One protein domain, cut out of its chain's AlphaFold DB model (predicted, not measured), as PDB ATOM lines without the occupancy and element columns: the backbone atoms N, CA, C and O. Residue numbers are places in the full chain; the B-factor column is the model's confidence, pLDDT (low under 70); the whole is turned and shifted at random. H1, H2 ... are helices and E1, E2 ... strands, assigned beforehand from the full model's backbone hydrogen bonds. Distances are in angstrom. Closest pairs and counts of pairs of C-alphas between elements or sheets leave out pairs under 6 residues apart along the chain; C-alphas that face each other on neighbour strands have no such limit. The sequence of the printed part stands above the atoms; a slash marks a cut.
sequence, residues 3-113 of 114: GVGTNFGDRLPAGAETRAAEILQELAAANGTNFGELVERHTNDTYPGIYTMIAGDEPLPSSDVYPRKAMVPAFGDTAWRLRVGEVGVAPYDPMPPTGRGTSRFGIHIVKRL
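AT A GLANCE: This is residues 3 to 113 of the 114 residues of the protein "PpiC domain-containing protein" of Planctomycetes bacterium (UniProt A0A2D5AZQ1). A small three-stranded sheet, E1, E5 and E4, forms the core, with the helical hairpin H1 and H2 over one face and H3 over the other. The short strand pair E2 and E3 lies away from this core, and residues 91 to 106 form a long loop between E4 and E5. The printed part has 111 residues, with three named helices and five named strands in the order E1, H1, H2, E2, E3, H3, E4, E5; the sheet E1, E5, E4 is antiparallel and the pair E2, E3 parallel. The class is mixed, helices and strands, though under half of the residues are in named elements. The whole is compact, with a radius of gyration of the C-alphas of 14.0 A and spans of 39 by 35 by 22 A.

HOW THE PARTS SIT: E1, residues 3 to 6, is an edge strand and the antiparallel neighbour of E5, residues 107 to 111, with N 4 and O 109 at 2.8 A. E5 is the inner strand; E4, residues 87 to 90, is the other edge and forms a hairpin with E5, with N 88 and O 110 at 2.8 A. H1, residues 16 to 29, is on this sheet at a height of 9.9 A and runs along the strands; its closest C-alphas to E5 are those of Ala 20 and Ile 107, 7.2 A. H2, residues 35 to 42, is on the same face, over E1, with the C-alphas of Val 4 and Val 39 closest at 5.0 A. H1 and H2 only just touch, with 3 pairs of C-alphas within 8 A, through residues 23 to 27 of H1 alone; the closest are those of Leu 27 and Phe 35, 6.5 A. They run opposite ways at 36 degrees, only just a steep tilt. E2, residues 52 to 54, and E3, residues 65 to 67, are parallel neighbours, with N 66 and O 52 at 2.8 A; both are apart from E1, E4 and E5. H3, residues 73 to 81, is on the opposite face from H1 and H2, the three layers of helices on both faces of a sheet; the C-alphas of Ala 74 and Ala 90 in E4 are closest at 5.4 A. In H1, H2 and H3 every O i to N i+4 pair is within hydrogen-bond range.

IN THESE COORDINATES: E1 begins at C-alpha 3 (45.512, -14.715, 16.513) and spans 9.3 A. H1 spans 19.9 A, H2 10.3 A, E2 and E3 6.9 A each, H3 12.5 A and E4 10.2 A. E5 spans 13.4 A and ends at C-alpha 111 (46.667, -8.961, 15.234).

THE WHOLE: The C-alphas of Ala 30 and Thr 98 are the two farthest apart, 41.4 A. The printed part has no cut, and the link from E4 to E5 is long, with 16 residues. The mean pLDDT of the printed part is 79.1; residues 3 to 15 and 59 to 63 are under 70.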
ATOM      1  N   GLY A   3      44.236 -14.032  16.649       47.16
ATOM      2  CA  GLY A   3      45.512 -14.715  16.513       47.16
ATOM      3  C   GLY A   3      45.505 -15.637  15.302       47.16
ATOM      4  O   GLY A   3      44.598 -16.445  15.151       47.16
ATOM      5  N   VAL A   4      46.544 -15.570  14.473       46.19
ATOM      6  CA  VAL A   4      46.992 -16.725  13.691       46.19
ATOM      7  C   VAL A   4      47.876 -17.549  14.630       46.19
ATOM      8  O   VAL A   4      48.995 -17.149  14.961       46.19
ATOM      9  N   GLY A   5      47.392 -18.695  15.100       43.53
ATOM     10  CA  GLY A   5      48.263 -19.701  15.710       43.53
ATOM     11  C   GLY A   5      48.907 -20.548  14.618       43.53
ATOM     12  O   GLY A   5      48.183 -21.023  13.743       43.53
ATOM     13  N   THR A   6      50.234 -20.724  14.654       42.50
ATOM     14  CA  THR A   6      50.953 -21.714  13.834       42.50
ATOM     15  C   THR A   6      51.602 -22.831  14.687       42.50
ATOM     16  O   THR A   6      52.751 -23.171  14.450       42.50
ATOM     17  N   ASN A   7      50.906 -23.434  15.670       41.75
ATOM     18  CA  ASN A   7      50.789 -24.906  15.898       41.75
ATOM     19  C   ASN A   7      49.907 -25.262  17.103       41.75
ATOM     20  O   ASN A   7      50.048 -24.681  18.171       41.75
ATOM     21  N   PHE A   8      49.070 -26.294  16.943       38.69
ATOM     22  CA  PHE A   8      48.745 -27.265  17.987       38.69
ATOM     23  C   PHE A   8      48.858 -28.675  17.390       38.69
ATOM     24  O   PHE A   8      47.926 -29.203  16.793       38.69
ATOM     25  N   GLY A   9      50.042 -29.270  17.546       33.44
ATOM     26  CA  GLY A   9      50.337 -30.637  17.120       33.44
ATOM     27  C   GLY A   9      51.833 -30.943  17.183       33.44
ATOM     28  O   GLY A   9      52.535 -30.777  16.197       33.44
ATOM     29  N   ASP A  10      52.294 -31.349  18.371       38.12
ATOM     30  CA  ASP A  10      53.545 -32.059  18.687       38.12
ATOM     31  C   ASP A  10      54.878 -31.533  18.098       38.12
ATOM     32  O   ASP A  10      55.385 -32.049  17.106       38.12
ATOM     33  N   ARG A  11      55.542 -30.631  18.851       51.06
ATOM     34  CA  ARG A  11      56.900 -30.059  18.625       51.06
ATOM     35  C   ARG A  11      56.927 -29.005  17.511       51.06
ATOM     36  O   ARG A  11      56.221 -29.139  16.524       51.06
ATOM     37  N   LEU A  12      57.750 -27.950  17.647       56.84
ATOM     38  CA  LEU A  12      58.087 -27.098  16.494       56.84
ATOM     39  C   LEU A  12      58.583 -28.033  15.379       56.84
ATOM     40  O   LEU A  12      59.633 -28.659  15.570       56.84
ATOM     41  N   PRO A  13      57.885 -28.167  14.242       56.75
ATOM     42  CA  PRO A  13      58.483 -28.842  13.110       56.75
ATOM     43  C   PRO A  13      59.742 -28.065  12.714       56.75
ATOM     44  O   PRO A  13      59.798 -26.835  12.836       56.75
ATOM     45  N   ALA A  14      60.767 -28.780  12.249       60.19
ATOM     46  CA  ALA A  14      61.909 -28.141  11.610       60.19
ATOM     47  C   ALA A  14      61.380 -27.176  10.530       60.19
ATOM     48  O   ALA A  14      60.630 -27.592   9.651       60.19
ATOM     49  N   GLY A  15      61.711 -25.885  10.643       69.25
ATOM     50  CA  GLY A  15      61.248 -24.848   9.712       69.25
ATOM     51  C   GLY A  15      60.032 -24.022  10.151       69.25
ATOM     52  O   GLY A  15      59.582 -23.185   9.377       69.25
ATOM     53  N   ALA A  16      59.508 -24.174  11.371       74.50
ATOM     54  CA  ALA A  16      58.414 -23.324  11.863       74.50
ATOM     55  C   ALA A  16      58.758 -21.817  11.898       74.50
ATOM     56  O   ALA A  16      57.907 -20.987  11.585       74.50
ATOM     57  N   GLU A  17      60.005 -21.454  12.209       80.25
ATOM     58  CA  GLU A  17      60.484 -20.064  12.115       80.25
ATOM     59  C   GLU A  17      60.509 -19.568  10.667       80.25
ATOM     60  O   GLU A  17      60.037 -18.469  10.384       80.25
ATOM     61  N   THR A  18      60.992 -20.397   9.734       84.25
ATOM     62  CA  THR A  18      60.947 -20.110   8.294       84.25
ATOM     63  C   THR A  18      59.509 -19.895   7.841       84.25
ATOM     64  O   THR A  18      59.215 -18.907   7.176       84.25
ATOM     65  N   ARG A  19      58.588 -20.759   8.277       83.00
ATOM     66  CA  ARG A  19      57.176 -20.641   7.927       83.00
ATOM     67  C   ARG A  19      56.544 -19.369   8.487       83.00
ATOM     68  O   ARG A  19      55.796 -18.697   7.783       83.00
ATOM     69  N   ALA A  20      56.853 -19.016   9.734       85.44
ATOM     70  CA  ALA A  20      56.405 -17.759  10.321       85.44
ATOM     71  C   ALA A  20      56.953 -16.553   9.540       85.44
ATOM     72  O   ALA A  20      56.210 -15.610   9.276       85.44
ATOM     73  N   ALA A  21      58.219 -16.598   9.115       87.50
ATOM     74  CA  ALA A  21      58.827 -15.547   8.304       87.50
ATOM     75  C   ALA A  21      58.149 -15.394   6.931       87.50
ATOM     76  O   ALA A  21      57.861 -14.271   6.527       87.50
ATOM     77  N   GLU A  22      57.834 -16.495   6.244       88.69
ATOM     78  CA  GLU A  22      57.088 -16.482   4.974       88.69
ATOM     79  C   GLU A  22      55.705 -15.832   5.130       88.69
ATOM     80  O   GLU A  22      55.331 -14.967   4.338       88.69
ATOM     81  N   ILE A  23      54.962 -16.189   6.184       88.44
ATOM     82  CA  ILE A  23      53.634 -15.610   6.452       88.44
ATOM     83  C   ILE A  23      53.744 -14.106   6.732       88.44
ATOM     84  O   ILE A  23      52.922 -13.326   6.253       88.44
ATOM     85  N   LEU A  24      54.767 -13.670   7.476       88.94
ATOM     86  CA  LEU A  24      55.017 -12.246   7.721       88.94
ATOM     87  C   LEU A  24      55.373 -11.492   6.434       88.94
ATOM     88  O   LEU A  24      54.948 -10.349   6.271       88.94
ATOM     89  N   GLN A  25      56.116 -12.114   5.516       92.12
ATOM     90  CA  GLN A  25      56.411 -11.533   4.204       92.12
ATOM     91  C   GLN A  25      55.142 -11.373   3.360       92.12
ATOM     92  O   GLN A  25      54.929 -10.305   2.786       92.12
ATOM     93  N   GLU A  26      54.271 -12.382   3.319       89.81
ATOM     94  CA  GLU A  26      52.992 -12.308   2.601       89.81
ATOM     95  C   GLU A  26      52.060 -11.245   3.202       89.81
ATOM     96  O   GLU A  26      51.444 -10.456   2.480       89.81
ATOM     97  N   LEU A  27      52.003 -11.169   4.532       88.62
ATOM     98  CA  LEU A  27      51.251 -10.143   5.246       88.62
ATOM     99  C   LEU A  27      51.765  -8.734   4.929       88.62
ATOM    100  O   LEU A  27      50.970  -7.819   4.699       88.62
ATOM    101  N   ALA A  28      53.088  -8.552   4.908       90.06
ATOM    102  CA  ALA A  28      53.721  -7.284   4.560       90.06
ATOM    103  C   ALA A  28      53.448  -6.897   3.098       90.06
ATOM    104  O   ALA A  28      53.129  -5.741   2.828       90.06
ATOM    105  N   ALA A  29      53.495  -7.858   2.168       93.06
ATOM    106  CA  ALA A  29      53.192  -7.634   0.754       93.06
ATOM    107  C   ALA A  29      51.748  -7.149   0.527       93.06
ATOM    108  O   ALA A  29      51.500  -6.337  -0.363       93.06
ATOM    109  N   ALA A  30      50.807  -7.584   1.367       89.50
ATOM    110  CA  ALA A  30      49.415  -7.133   1.358       89.50
ATOM    111  C   ALA A  30      49.139  -5.932   2.287       89.50
ATOM    112  O   ALA A  30      47.978  -5.616   2.570       89.50
ATOM    113  N   ASN A  31      50.183  -5.279   2.813       87.75
ATOM    114  CA  ASN A  31      50.088  -4.162   3.758       87.75
ATOM    115  C   ASN A  31      49.162  -4.454   4.964       87.75
ATOM    116  O   ASN A  31      48.409  -3.596   5.422       87.75
ATOM    117  N   GLY A  32      49.153  -5.700   5.448       82.81
ATOM    118  CA  GLY A  32      48.367  -6.117   6.611       82.81
ATOM    119  C   GLY A  32      46.866  -6.354   6.374       82.81
ATOM    120  O   GLY A  32      46.143  -6.652   7.337       82.81
ATOM    121  N   THR A  33      46.376  -6.205   5.136       83.44
ATOM    122  CA  THR A  33      44.935  -6.246   4.808       83.44
ATOM    123  C   THR A  33      44.364  -7.661   4.688       83.44
ATOM    124  O   THR A  33      43.204  -7.877   5.020       83.44
ATOM    125  N   ASN A  34      45.187  -8.644   4.323       88.81
ATOM    126  CA  ASN A  34      44.799 -10.042   4.101       88.81
ATOM    127  C   ASN A  34      44.904 -10.934   5.357       88.81
ATOM    128  O   ASN A  34      44.889 -12.157   5.241       88.81
ATOM    129  N   PHE A  35      45.035 -10.357   6.560       87.38
ATOM    130  CA  PHE A  35      45.336 -11.131   7.773       87.38
ATOM    131  C   PHE A  35      44.339 -12.274   8.025       87.38
ATOM    132  O   PHE A  35      44.760 -13.378   8.340       87.38
ATOM    133  N   GLY A  36      43.033 -12.039   7.844       86.12
ATOM    134  CA  GLY A  36      42.008 -13.077   8.024       86.12
ATOM    135  C   GLY A  36      42.144 -14.244   7.041       86.12
ATOM    136  O   GLY A  36      41.979 -15.395   7.433       86.12
ATOM    137  N   GLU A  37      42.532 -13.971   5.795       88.56
ATOM    138  CA  GLU A  37      42.790 -15.027   4.813       88.56
ATOM    139  C   GLU A  37      44.045 -15.834   5.165       88.56
ATOM    140  O   GLU A  37      44.082 -17.047   4.982       88.56
ATOM    141  N   LEU A  38      45.079 -15.171   5.696       86.25
ATOM    142  CA  LEU A  38      46.281 -15.852   6.181       86.25
ATOM    143  C   LEU A  38      45.972 -16.743   7.385       86.25
ATOM    144  O   LEU A  38      46.533 -17.834   7.474       86.25
ATOM    145  N   VAL A  39      45.066 -16.316   8.280       85.00
ATOM    146  CA  VAL A  39      44.532 -17.180   9.348       85.00
ATOM    147  C   VAL A  39      43.904 -18.416   8.718       85.00
ATOM    148  O   VAL A  39      44.321 -19.520   9.033       85.00
ATOM    149  N   GLU A  40      42.955 -18.250   7.799       86.50
ATOM    150  CA  GLU A  40      42.246 -19.369   7.166       86.50
ATOM    151  C   GLU A  40      43.189 -20.362   6.474       86.50
ATOM    152  O   GLU A  40      43.033 -21.573   6.609       86.50
ATOM    153  N   ARG A  41      44.202 -19.857   5.760       84.88
ATOM    154  CA  ARG A  41      45.138 -20.689   4.991       84.88
ATOM    155  C   ARG A  41      46.220 -21.362   5.829       84.88
ATOM    156  O   ARG A  41      46.775 -22.372   5.390       84.88
ATOM    157  N   HIS A  42      46.638 -20.756   6.939       83.44
ATOM    158  CA  HIS A  42      47.872 -21.155   7.628       83.44
ATOM    159  C   HIS A  42      47.699 -21.458   9.104       83.44
ATOM    160  O   HIS A  42      48.630 -22.007   9.702       83.44
ATOM    161  N   THR A  43      46.552 -21.124   9.696       82.62
ATOM    162  CA  THR A  43      46.323 -21.486  11.082       82.62
ATOM    163  C   THR A  43      46.143 -22.987  11.218       82.62
ATOM    164  O   THR A  43      45.525 -23.670  10.408       82.62
ATOM    165  N   ASN A  44      46.717 -23.491  12.288       78.25
ATOM    166  CA  ASN A  44      46.569 -24.847  12.795       78.25
ATOM    167  C   ASN A  44      46.086 -24.799  14.258       78.25
ATOM    168  O   ASN A  44      46.237 -25.765  15.001       78.25
ATOM    169  N   ASP A  45      45.541 -23.647  14.658       75.12
ATOM    170  CA  ASP A  45      44.671 -23.468  15.814       75.12
ATOM    171  C   ASP A  45      43.203 -23.507  15.330       75.12
ATOM    172  O   ASP A  45      42.913 -23.724  14.151       75.12
ATOM    173  N   THR A  46      42.254 -23.297  16.234       77.62
ATOM    174  CA  THR A  46      40.830 -23.212  15.921       77.62
ATOM    175  C   THR A  46      40.547 -21.967  15.084       77.62
ATOM    176  O   THR A  46      40.649 -20.845  15.576       77.62
ATOM    177  N   TYR A  47      40.133 -22.147  13.830       78.25
ATOM    178  CA  TYR A  47      39.595 -21.064  13.001       78.25
ATOM    179  C   TYR A  47      38.233 -20.587  13.555       78.25
ATOM    180  O   TYR A  47      37.411 -21.434  13.910       78.25
ATOM    181  N   PRO A  48      37.943 -19.269  13.628       82.75
ATOM    182  CA  PRO A  48      38.704 -18.142  13.067       82.75
ATOM    183  C   PRO A  48      39.796 -17.550  13.980       82.75
ATOM    184  O   PRO A  48      40.358 -16.510  13.648       82.75
ATOM    185  N   GLY A  49      40.096 -18.160  15.130       80.38
ATOM    186  CA  GLY A  49      41.183 -17.723  16.019       80.38
ATOM    187  C   GLY A  49      40.947 -16.359  16.677       80.38
ATOM    188  O   GLY A  49      41.897 -15.628  16.971       80.38
ATOM    189  N   ILE A  50      39.682 -15.973  16.869       83.50
ATOM    190  CA  ILE A  50      39.295 -14.684  17.453       83.50
ATOM    191  C   ILE A  50      39.045 -14.866  18.946       83.50
ATOM    192  O   ILE A  50      38.148 -15.599  19.348       83.50
ATOM    193  N   TYR A  51      39.819 -14.153  19.760       82.88
ATOM    194  CA  TYR A  51      39.746 -14.200  21.215       82.88
ATOM    195  C   TYR A  51      39.511 -12.794  21.763       82.88
ATOM    196  O   TYR A  51      40.295 -11.863  21.512       82.88
ATOM    197  N   THR A  52      38.442 -12.619  22.536       85.56
ATOM    198  CA  THR A  52      38.226 -11.387  23.296       85.56
ATOM    199  C   THR A  52      38.987 -11.494  24.604       85.56
ATOM    200  O   THR A  52      38.850 -12.478  25.326       85.56
ATOM    201  N   MET A  53      39.819 -10.500  24.911       83.38
ATOM    202  CA  MET A  53      40.643 -10.511  26.116       83.38
ATOM    203  C   MET A  53      40.332  -9.324  27.010       83.38
ATOM    204  O   MET A  53      40.244  -8.194  26.536       83.38
ATOM    205  N   ILE A  54      40.212  -9.584  28.309       85.12
ATOM    206  CA  ILE A  54      39.922  -8.562  29.318       85.12
ATOM    207  C   ILE A  54      41.054  -8.448  30.344       85.12
ATOM    208  O   ILE A  54      41.789  -9.406  30.591       85.12
ATOM    209  N   ALA A  55      41.187  -7.259  30.940       82.62
ATOM    210  CA  ALA A  55      42.133  -6.999  32.032       82.62
ATOM    211  C   ALA A  55      41.721  -7.676  33.347       82.62
ATOM    212  O   ALA A  55      42.561  -7.851  34.226       82.62
ATOM    213  N   GLY A  56      40.430  -7.998  33.496       80.19
ATOM    214  CA  GLY A  56      39.896  -8.651  34.685       80.19
ATOM    215  C   GLY A  56      40.461 -10.056  34.882       80.19
ATOM    216  O   GLY A  56      40.961 -10.672  33.942       80.19
ATOM    217  N   ASP A  57      40.360 -10.549  36.113       73.62
ATOM    218  CA  ASP A  57      40.848 -11.876  36.505       73.62
ATOM    219  C   ASP A  57      39.766 -12.960  36.443       73.62
ATOM    220  O   ASP A  57      40.084 -14.147  36.396       73.62
ATOM    221  N   GLU A  58      38.496 -12.557  36.411       72.31
ATOM    222  CA  GLU A  58      37.363 -13.474  36.421       72.31
ATOM    223  C   GLU A  58      37.045 -13.966  35.000       72.31
ATOM    224  O   GLU A  58      36.910 -13.145  34.083       72.31
ATOM    225  N   PRO A  59      36.903 -15.284  34.785       62.66
ATOM    226  CA  PRO A  59      36.378 -15.805  33.534       62.66
ATOM    227  C   PRO A  59      34.941 -15.315  33.354       62.66
ATOM    228  O   PRO A  59      34.091 -15.512  34.225       62.66
ATOM    229  N   LEU A  60      34.661 -14.653  32.229       64.75
ATOM    230  CA  LEU A  60      33.294 -14.241  31.937       64.75
ATOM    231  C   LEU A  60      32.474 -15.446  31.451       64.75
ATOM    232  O   LEU A  60      33.023 -16.343  30.816       64.75
ATOM    233  N   PRO A  61      31.153 -15.470  31.703       56.69
ATOM    234  CA  PRO A  61      30.294 -16.603  31.347       56.69
ATOM    235  C   PRO A  61      30.189 -16.889  29.840       56.69
ATOM    236  O   PRO A  61      29.683 -17.940  29.458       56.69
ATOM    237  N   SER A  62      30.615 -15.960  28.975       62.59
ATOM    238  CA  SER A  62      30.657 -16.182  27.529       62.59
ATOM    239  C   SER A  62      31.906 -16.970  27.146       62.59
ATOM    240  O   SER A  62      33.010 -16.577  27.523       62.59
ATOM    241  N   SER A  63      31.738 -18.002  26.320       63.34
ATOM    242  CA  SER A  63      32.806 -18.895  25.846       63.34
ATOM    243  C   SER A  63      33.983 -18.198  25.157       63.34
ATOM    244  O   SER A  63      35.039 -18.806  25.021       63.34
ATOM    245  N   ASP A  64      33.826 -16.937  24.749       70.50
ATOM    246  CA  ASP A  64      34.771 -16.262  23.855       70.50
ATOM    247  C   ASP A  64      35.507 -15.084  24.520       70.50
ATOM    248  O   ASP A  64      36.289 -14.391  23.861       70.50
ATOM    249  N   VAL A  65      35.283 -14.847  25.823       79.50
ATOM    250  CA  VAL A  65      35.965 -13.790  26.586       79.50
ATOM    251  C   VAL A  65      36.879 -14.381  27.647       79.50
ATOM    252  O   VAL A  65      36.442 -15.038  28.590       79.50
ATOM    253  N   TYR A  66      38.162 -14.067  27.525       81.12
ATOM    254  CA  TYR A  66      39.214 -14.653  28.328       81.12
ATOM    255  C   TYR A  66      39.939 -13.593  29.164       81.12
ATOM    256  O   TYR A  66      40.419 -12.590  28.622       81.12
ATOM    257  N   PRO A  67      40.092 -13.794  30.482       84.75
ATOM    258  CA  PRO A  67      40.971 -12.951  31.273       84.75
ATOM    259  C   PRO A  67      42.414 -13.145  30.805       84.75
ATOM    260  O   PRO A  67      42.821 -14.254  30.446       84.75
ATOM    261  N   ARG A  68      43.228 -12.081  30.828       83.38
ATOM    262  CA  ARG A  68      44.636 -12.137  30.384       83.38
ATOM    263  C   ARG A  68      45.400 -13.309  31.008       83.38
ATOM    264  O   ARG A  68      46.187 -13.952  30.315       83.38
ATOM    265  N   LYS A  69      45.156 -13.605  32.287       83.75
ATOM    266  CA  LYS A  69      45.817 -14.690  33.034       83.75
ATOM    267  C   LYS A  69      45.417 -16.101  32.585       83.75
ATOM    268  O   LYS A  69      46.172 -17.032  32.838       83.75
ATOM    269  N   ALA A  70      44.274 -16.263  31.917       81.75
ATOM    270  CA  ALA A  70      43.838 -17.550  31.369       81.75
ATOM    271  C   ALA A  70      44.433 -17.847  29.982       81.75
ATOM    272  O   ALA A  70      44.302 -18.961  29.482       81.75
ATOM    273  N   MET A  71      45.094 -16.868  29.358       82.25
ATOM    274  CA  MET A  71      45.746 -17.032  28.060       82.25
ATOM    275  C   MET A  71      47.191 -17.497  28.209       82.25
ATOM    276  O   MET A  71      47.859 -17.224  29.210       82.25
ATOM    277  N   VAL A  72      47.705 -18.135  27.157       84.88
ATOM    278  CA  VAL A  72      49.128 -18.472  27.025       84.88
ATOM    279  C   VAL A  72      49.973 -17.217  27.292       84.88
ATOM    280  O   VAL A  72      49.690 -16.175  26.691       84.88
ATOM    281  N   PRO A  73      50.975 -17.264  28.195       88.50
ATOM    282  CA  PRO A  73      51.704 -16.072  28.614       88.50
ATOM    283  C   PRO A  73      52.270 -15.253  27.451       88.50
ATOM    284  O   PRO A  73      51.940 -14.076  27.358       88.50
ATOM    285  N   ALA A  74      53.009 -15.856  26.519       88.44
ATOM    286  CA  ALA A  74      53.586 -15.104  25.406       88.44
ATOM    287  C   ALA A  74      52.510 -14.507  24.488       88.44
ATOM    288  O   ALA A  74      52.627 -13.356  24.078       88.44
ATOM    289  N   PHE A  75      51.439 -15.260  24.206       86.50
ATOM    290  CA  PHE A  75      50.322 -14.769  23.399       86.50
ATOM    291  C   PHE A  75      49.718 -13.516  24.024       86.50
ATOM    292  O   PHE A  75      49.642 -12.474  23.377       86.50
ATOM    293  N   GLY A  76      49.336 -13.587  25.300       87.44
ATOM    294  CA  GLY A  76      48.695 -12.451  25.940       87.44
ATOM    295  C   GLY A  76      49.638 -11.268  26.164       87.44
ATOM    296  O   GLY A  76      49.197 -10.133  26.032       87.44
ATOM    297  N   ASP A  77      50.924 -11.490  26.447       89.44
ATOM    298  CA  ASP A  77      51.890 -10.393  26.593       89.44
ATOM    299  C   ASP A  77      52.123  -9.669  25.270       89.44
ATOM    300  O   ASP A  77      52.121  -8.437  25.239       89.44
ATOM    301  N   THR A  78      52.282 -10.416  24.175       90.69
ATOM    302  CA  THR A  78      52.373  -9.840  22.831       90.69
ATOM    303  C   THR A  78      51.117  -9.040  22.533       90.69
ATOM    304  O   THR A  78      51.198  -7.864  22.195       90.69
ATOM    305  N   ALA A  79      49.948  -9.641  22.718       87.31
ATOM    306  CA  ALA A  79      48.700  -9.066  22.262       87.31
ATOM    307  C   ALA A  79      48.305  -7.775  23.015       87.31
ATOM    308  O   ALA A  79      47.808  -6.833  22.399       87.31
ATOM    309  N   TRP A  80      48.619  -7.667  24.312       87.75
ATOM    310  CA  TRP A  80      48.393  -6.442  25.103       87.75
ATOM    311  C   TRP A  80      49.370  -5.301  24.798       87.75
ATOM    312  O   TRP A  80      49.077  -4.147  25.114       87.75
ATOM    313  N   ARG A  81      50.527  -5.594  24.194       91.75
ATOM    314  CA  ARG A  81      51.505  -4.573  23.778       91.75
ATOM    315  C   ARG A  81      51.178  -3.952  22.422       91.75
ATOM    316  O   ARG A  81      51.689  -2.878  22.119       91.75
ATOM    317  N   LEU A  82      50.346  -4.615  21.622       90.75
ATOM    318  CA  LEU A  82      49.953  -4.149  20.297       90.75
ATOM    319  C   LEU A  82      48.958  -2.990  20.394       90.75
ATOM    320  O   LEU A  82      48.056  -2.985  21.237       90.75
ATOM    321  N   ARG A  83      49.080  -2.023  19.485       93.19
ATOM    322  CA  ARG A  83      48.014  -1.063  19.169       93.19
ATOM    323  C   ARG A  83      46.968  -1.709  18.270       93.19
ATOM    324  O   ARG A  83      47.215  -2.726  17.630       93.19
ATOM    325  N   VAL A  84      45.791  -1.095  18.199       89.62
ATOM    326  CA  VAL A  84      44.734  -1.513  17.272       89.62
ATOM    327  C   VAL A  84      45.265  -1.513  15.836       89.62
ATOM    328  O   VAL A  84      45.874  -0.543  15.393       89.62
ATOM    329  N   GLY A  85      45.058  -2.622  15.129       88.38
ATOM    330  CA  GLY A  85      45.555  -2.875  13.778       88.38
ATOM    331  C   GLY A  85      46.985  -3.418  13.707       88.38
ATOM    332  O   GLY A  85      47.367  -3.936  12.658       88.38
ATOM    333  N   GLU A  86      47.758  -3.345  14.794       92.00
ATOM    334  CA  GLU A  86      49.151  -3.795  14.836       92.00
ATOM    335  C   GLU A  86      49.243  -5.322  14.906       92.00
ATOM    336  O   GLU A  86      48.360  -6.002  15.444       92.00
ATOM    337  N   VAL A  87      50.334  -5.848  14.348       90.12
ATOM    338  CA  VAL A  87      50.637  -7.277  14.299       90.12
ATOM    339  C   VAL A  87      51.918  -7.547  15.078       90.12
ATOM    340  O   VAL A  87      52.906  -6.832  14.922       90.12
ATOM    341  N   GLY A  88      51.904  -8.583  15.909       90.38
ATOM    342  CA  GLY A  88      53.046  -9.028  16.700       90.38
ATOM    343  C   GLY A  88      53.279 -10.523  16.570       90.38
ATOM    344  O   GLY A  88      52.414 -11.265  16.112       90.38
ATOM    345  N   VAL A  89      54.451 -10.970  17.012       89.88
ATOM    346  CA  VAL A  89      54.823 -12.386  17.020       89.88
ATOM    347  C   VAL A  89      55.091 -12.809  18.458       89.88
ATOM    348  O   VAL A  89      55.931 -12.219  19.133       89.88
ATOM    349  N   ALA A  90      54.372 -13.817  18.941       88.62
ATOM    350  CA  ALA A  90      54.716 -14.514  20.170       88.62
ATOM    351  C   ALA A  90      55.637 -15.691  19.807       88.62
ATOM    352  O   ALA A  90      55.204 -16.581  19.066       88.62
ATOM    353  N   PRO A  91      56.901 -15.691  20.265       84.81
ATOM    354  CA  PRO A  91      57.844 -16.747  19.931       84.81
ATOM    355  C   PRO A  91      57.438 -18.062  20.595       84.81
ATOM    356  O   PRO A  91      56.760 -18.070  21.624       84.81
ATOM    357  N   TYR A  92      57.898 -19.172  20.025       84.38
ATOM    358  CA  TYR A  92      57.837 -20.456  20.705       84.38
ATOM    359  C   TYR A  92      58.776 -20.458  21.906       84.38
ATOM    360  O   TYR A  92      59.945 -20.093  21.796       84.38
ATOM    361  N   ASP A  93      58.260 -20.919  23.034       84.56
ATOM    362  CA  ASP A  93      59.016 -21.082  24.264       84.56
ATOM    363  C   ASP A  93      58.530 -22.365  24.956       84.56
ATOM    364  O   ASP A  93      57.477 -22.358  25.620       84.56
ATOM    365  N   PRO A  94      59.226 -23.498  24.722       80.56
ATOM    366  CA  PRO A  94      58.817 -24.795  25.229       80.56
ATOM    367  C   PRO A  94      58.930 -24.868  26.742       80.56
ATOM    368  O   PRO A  94      59.556 -24.041  27.391       80.56
ATOM    369  N   MET A  95      58.373 -25.934  27.313       78.94
ATOM    370  CA  MET A  95      58.609 -26.255  28.715       78.94
ATOM    371  C   MET A  95      60.106 -26.560  28.948       78.94
ATOM    372  O   MET A  95      60.591 -27.556  28.404       78.94
ATOM    373  N   PRO A  96      60.843 -25.758  29.741       75.62
ATOM    374  CA  PRO A  96      62.211 -26.089  30.132       75.62
ATOM    375  C   PRO A  96      62.239 -27.264  31.132       75.62
ATOM    376  O   PRO A  96      61.206 -27.592  31.720       75.62
ATOM    377  N   PRO A  97      63.414 -27.880  31.389       74.94
ATOM    378  CA  PRO A  97      63.558 -28.967  32.368       74.94
ATOM    379  C   PRO A  97      63.063 -28.613  33.779       74.94
ATOM    380  O   PRO A  97      62.676 -29.495  34.543       74.94
ATOM    381  N   THR A  98      63.063 -27.324  34.126       75.44
ATOM    382  CA  THR A  98      62.516 -26.782  35.371       75.44
ATOM    383  C   THR A  98      61.757 -25.483  35.083       75.44
ATOM    384  O   THR A  98      62.278 -24.593  34.418       75.44
ATOM    385  N   GLY A  99      60.526 -25.344  35.589       75.06
ATOM    386  CA  GLY A  99      59.712 -24.125  35.434       75.06
ATOM    387  C   GLY A  99      58.518 -24.276  34.486       75.06
ATOM    388  O   GLY A  99      57.956 -25.363  34.363       75.06
ATOM    389  N   ARG A 100      58.080 -23.163  33.878       74.75
ATOM    390  CA  ARG A 100      56.986 -23.108  32.891       74.75
ATOM    391  C   ARG A 100      57.424 -22.318  31.657       74.75
ATOM    392  O   ARG A 100      57.839 -21.177  31.809       74.75
ATOM    393  N   GLY A 101      57.302 -22.913  30.468       79.19
ATOM    394  CA  GLY A 101      57.467 -22.199  29.194       79.19
ATOM    395  C   GLY A 101      56.305 -21.240  28.940       79.19
ATOM    396  O   GLY A 101      55.178 -21.484  29.384       79.19
ATOM    397  N   THR A 102      56.572 -20.146  28.236       82.94
ATOM    398  CA  THR A 102      55.597 -19.077  27.984       82.94
ATOM    399  C   THR A 102      54.749 -19.297  26.731       82.94
ATOM    400  O   THR A 102      53.680 -18.695  26.633       82.94
ATOM    401  N   SER A 103      55.166 -20.185  25.815       81.06
ATOM    402  CA  SER A 103      54.433 -20.546  24.592       81.06
ATOM    403  C   SER A 103      54.799 -21.947  24.104       81.06
ATOM    404  O   SER A 103      55.578 -22.140  23.171       81.06
ATOM    405  N   ARG A 104      54.219 -22.964  24.742       78.25
ATOM    406  CA  ARG A 104      54.532 -24.373  24.446       78.25
ATOM    407  C   ARG A 104      53.906 -24.910  23.153       78.25
ATOM    408  O   ARG A 104      54.134 -26.067  22.819       78.25
ATOM    409  N   PHE A 105      53.066 -24.117  22.496       74.62
ATOM    410  CA  PHE A 105      52.216 -24.578  21.400       74.62
ATOM    411  C   PHE A 105      52.793 -24.236  20.027       74.62
ATOM    412  O   PHE A 105      52.680 -25.032  19.104       74.62
ATOM    413  N   GLY A 106      53.545 -23.144  19.917       81.12
ATOM    414  CA  GLY A 106      54.236 -22.790  18.687       81.12
ATOM    415  C   GLY A 106      54.577 -21.312  18.650       81.12
ATOM    416  O   GLY A 106      54.632 -20.637  19.683       81.12
ATOM    417  N   ILE A 107      54.799 -20.830  17.432       84.69
ATOM    418  CA  ILE A 107      54.868 -19.403  17.135       84.69
ATOM    419  C   ILE A 107      53.433 -18.927  16.883       84.69
ATOM    420  O   ILE A 107      52.649 -19.609  16.225       84.69
ATOM    421  N   HIS A 108      53.075 -17.759  17.409       86.12
ATOM    422  CA  HIS A 108      51.785 -17.131  17.122       86.12
ATOM    423  C   HIS A 108      52.021 -15.786  16.448       86.12
ATOM    424  O   HIS A 108      52.805 -14.981  16.944       86.12
ATOM    425  N   ILE A 109      51.319 -15.521  15.351       88.88
ATOM    426  CA  ILE A 109      51.274 -14.205  14.714       88.88
ATOM    427  C   ILE A 109      49.927 -13.595  15.092       88.88
ATOM    428  O   ILE A 109      48.875 -14.131  14.769       88.88
ATOM    429  N   VAL A 110      49.930 -12.489  15.822       89.19
ATOM    430  CA  VAL A 110      48.739 -11.944  16.483       89.19
ATOM    431  C   VAL A 110      48.429 -10.565  15.934       89.19
ATOM    432  O   VAL A 110      49.331  -9.741  15.862       89.19
ATOM    433  N   LYS A 111      47.163 -10.290  15.604       89.81
ATOM    434  CA  LYS A 111      46.667  -8.961  15.234       89.81
ATOM    435  C   LYS A 111      45.671  -8.455  16.267       89.81
ATOM    436  O   LYS A 111      44.668  -9.105  16.583       89.81
ATOM    437  N   ARG A 112      45.897  -7.245  16.767       90.81
ATOM    438  CA  ARG A 112      44.916  -6.587  17.630       90.81
ATOM    439  C   ARG A 112      43.843  -5.916  16.773       90.81
ATOM    440  O   ARG A 112      44.164  -5.132  15.889       90.81
ATOM    441  N   LEU A 113      42.573  -6.232  17.024       85.75
ATOM    442  CA  LEU A 113      41.445  -5.653  16.277       85.75
ATOM    443  C   LEU A 113      40.834  -4.418  16.937       85.75
ATOM    444  O   LEU A 113      40.303  -3.570  16.230       85.75
TER     445      LEU A 113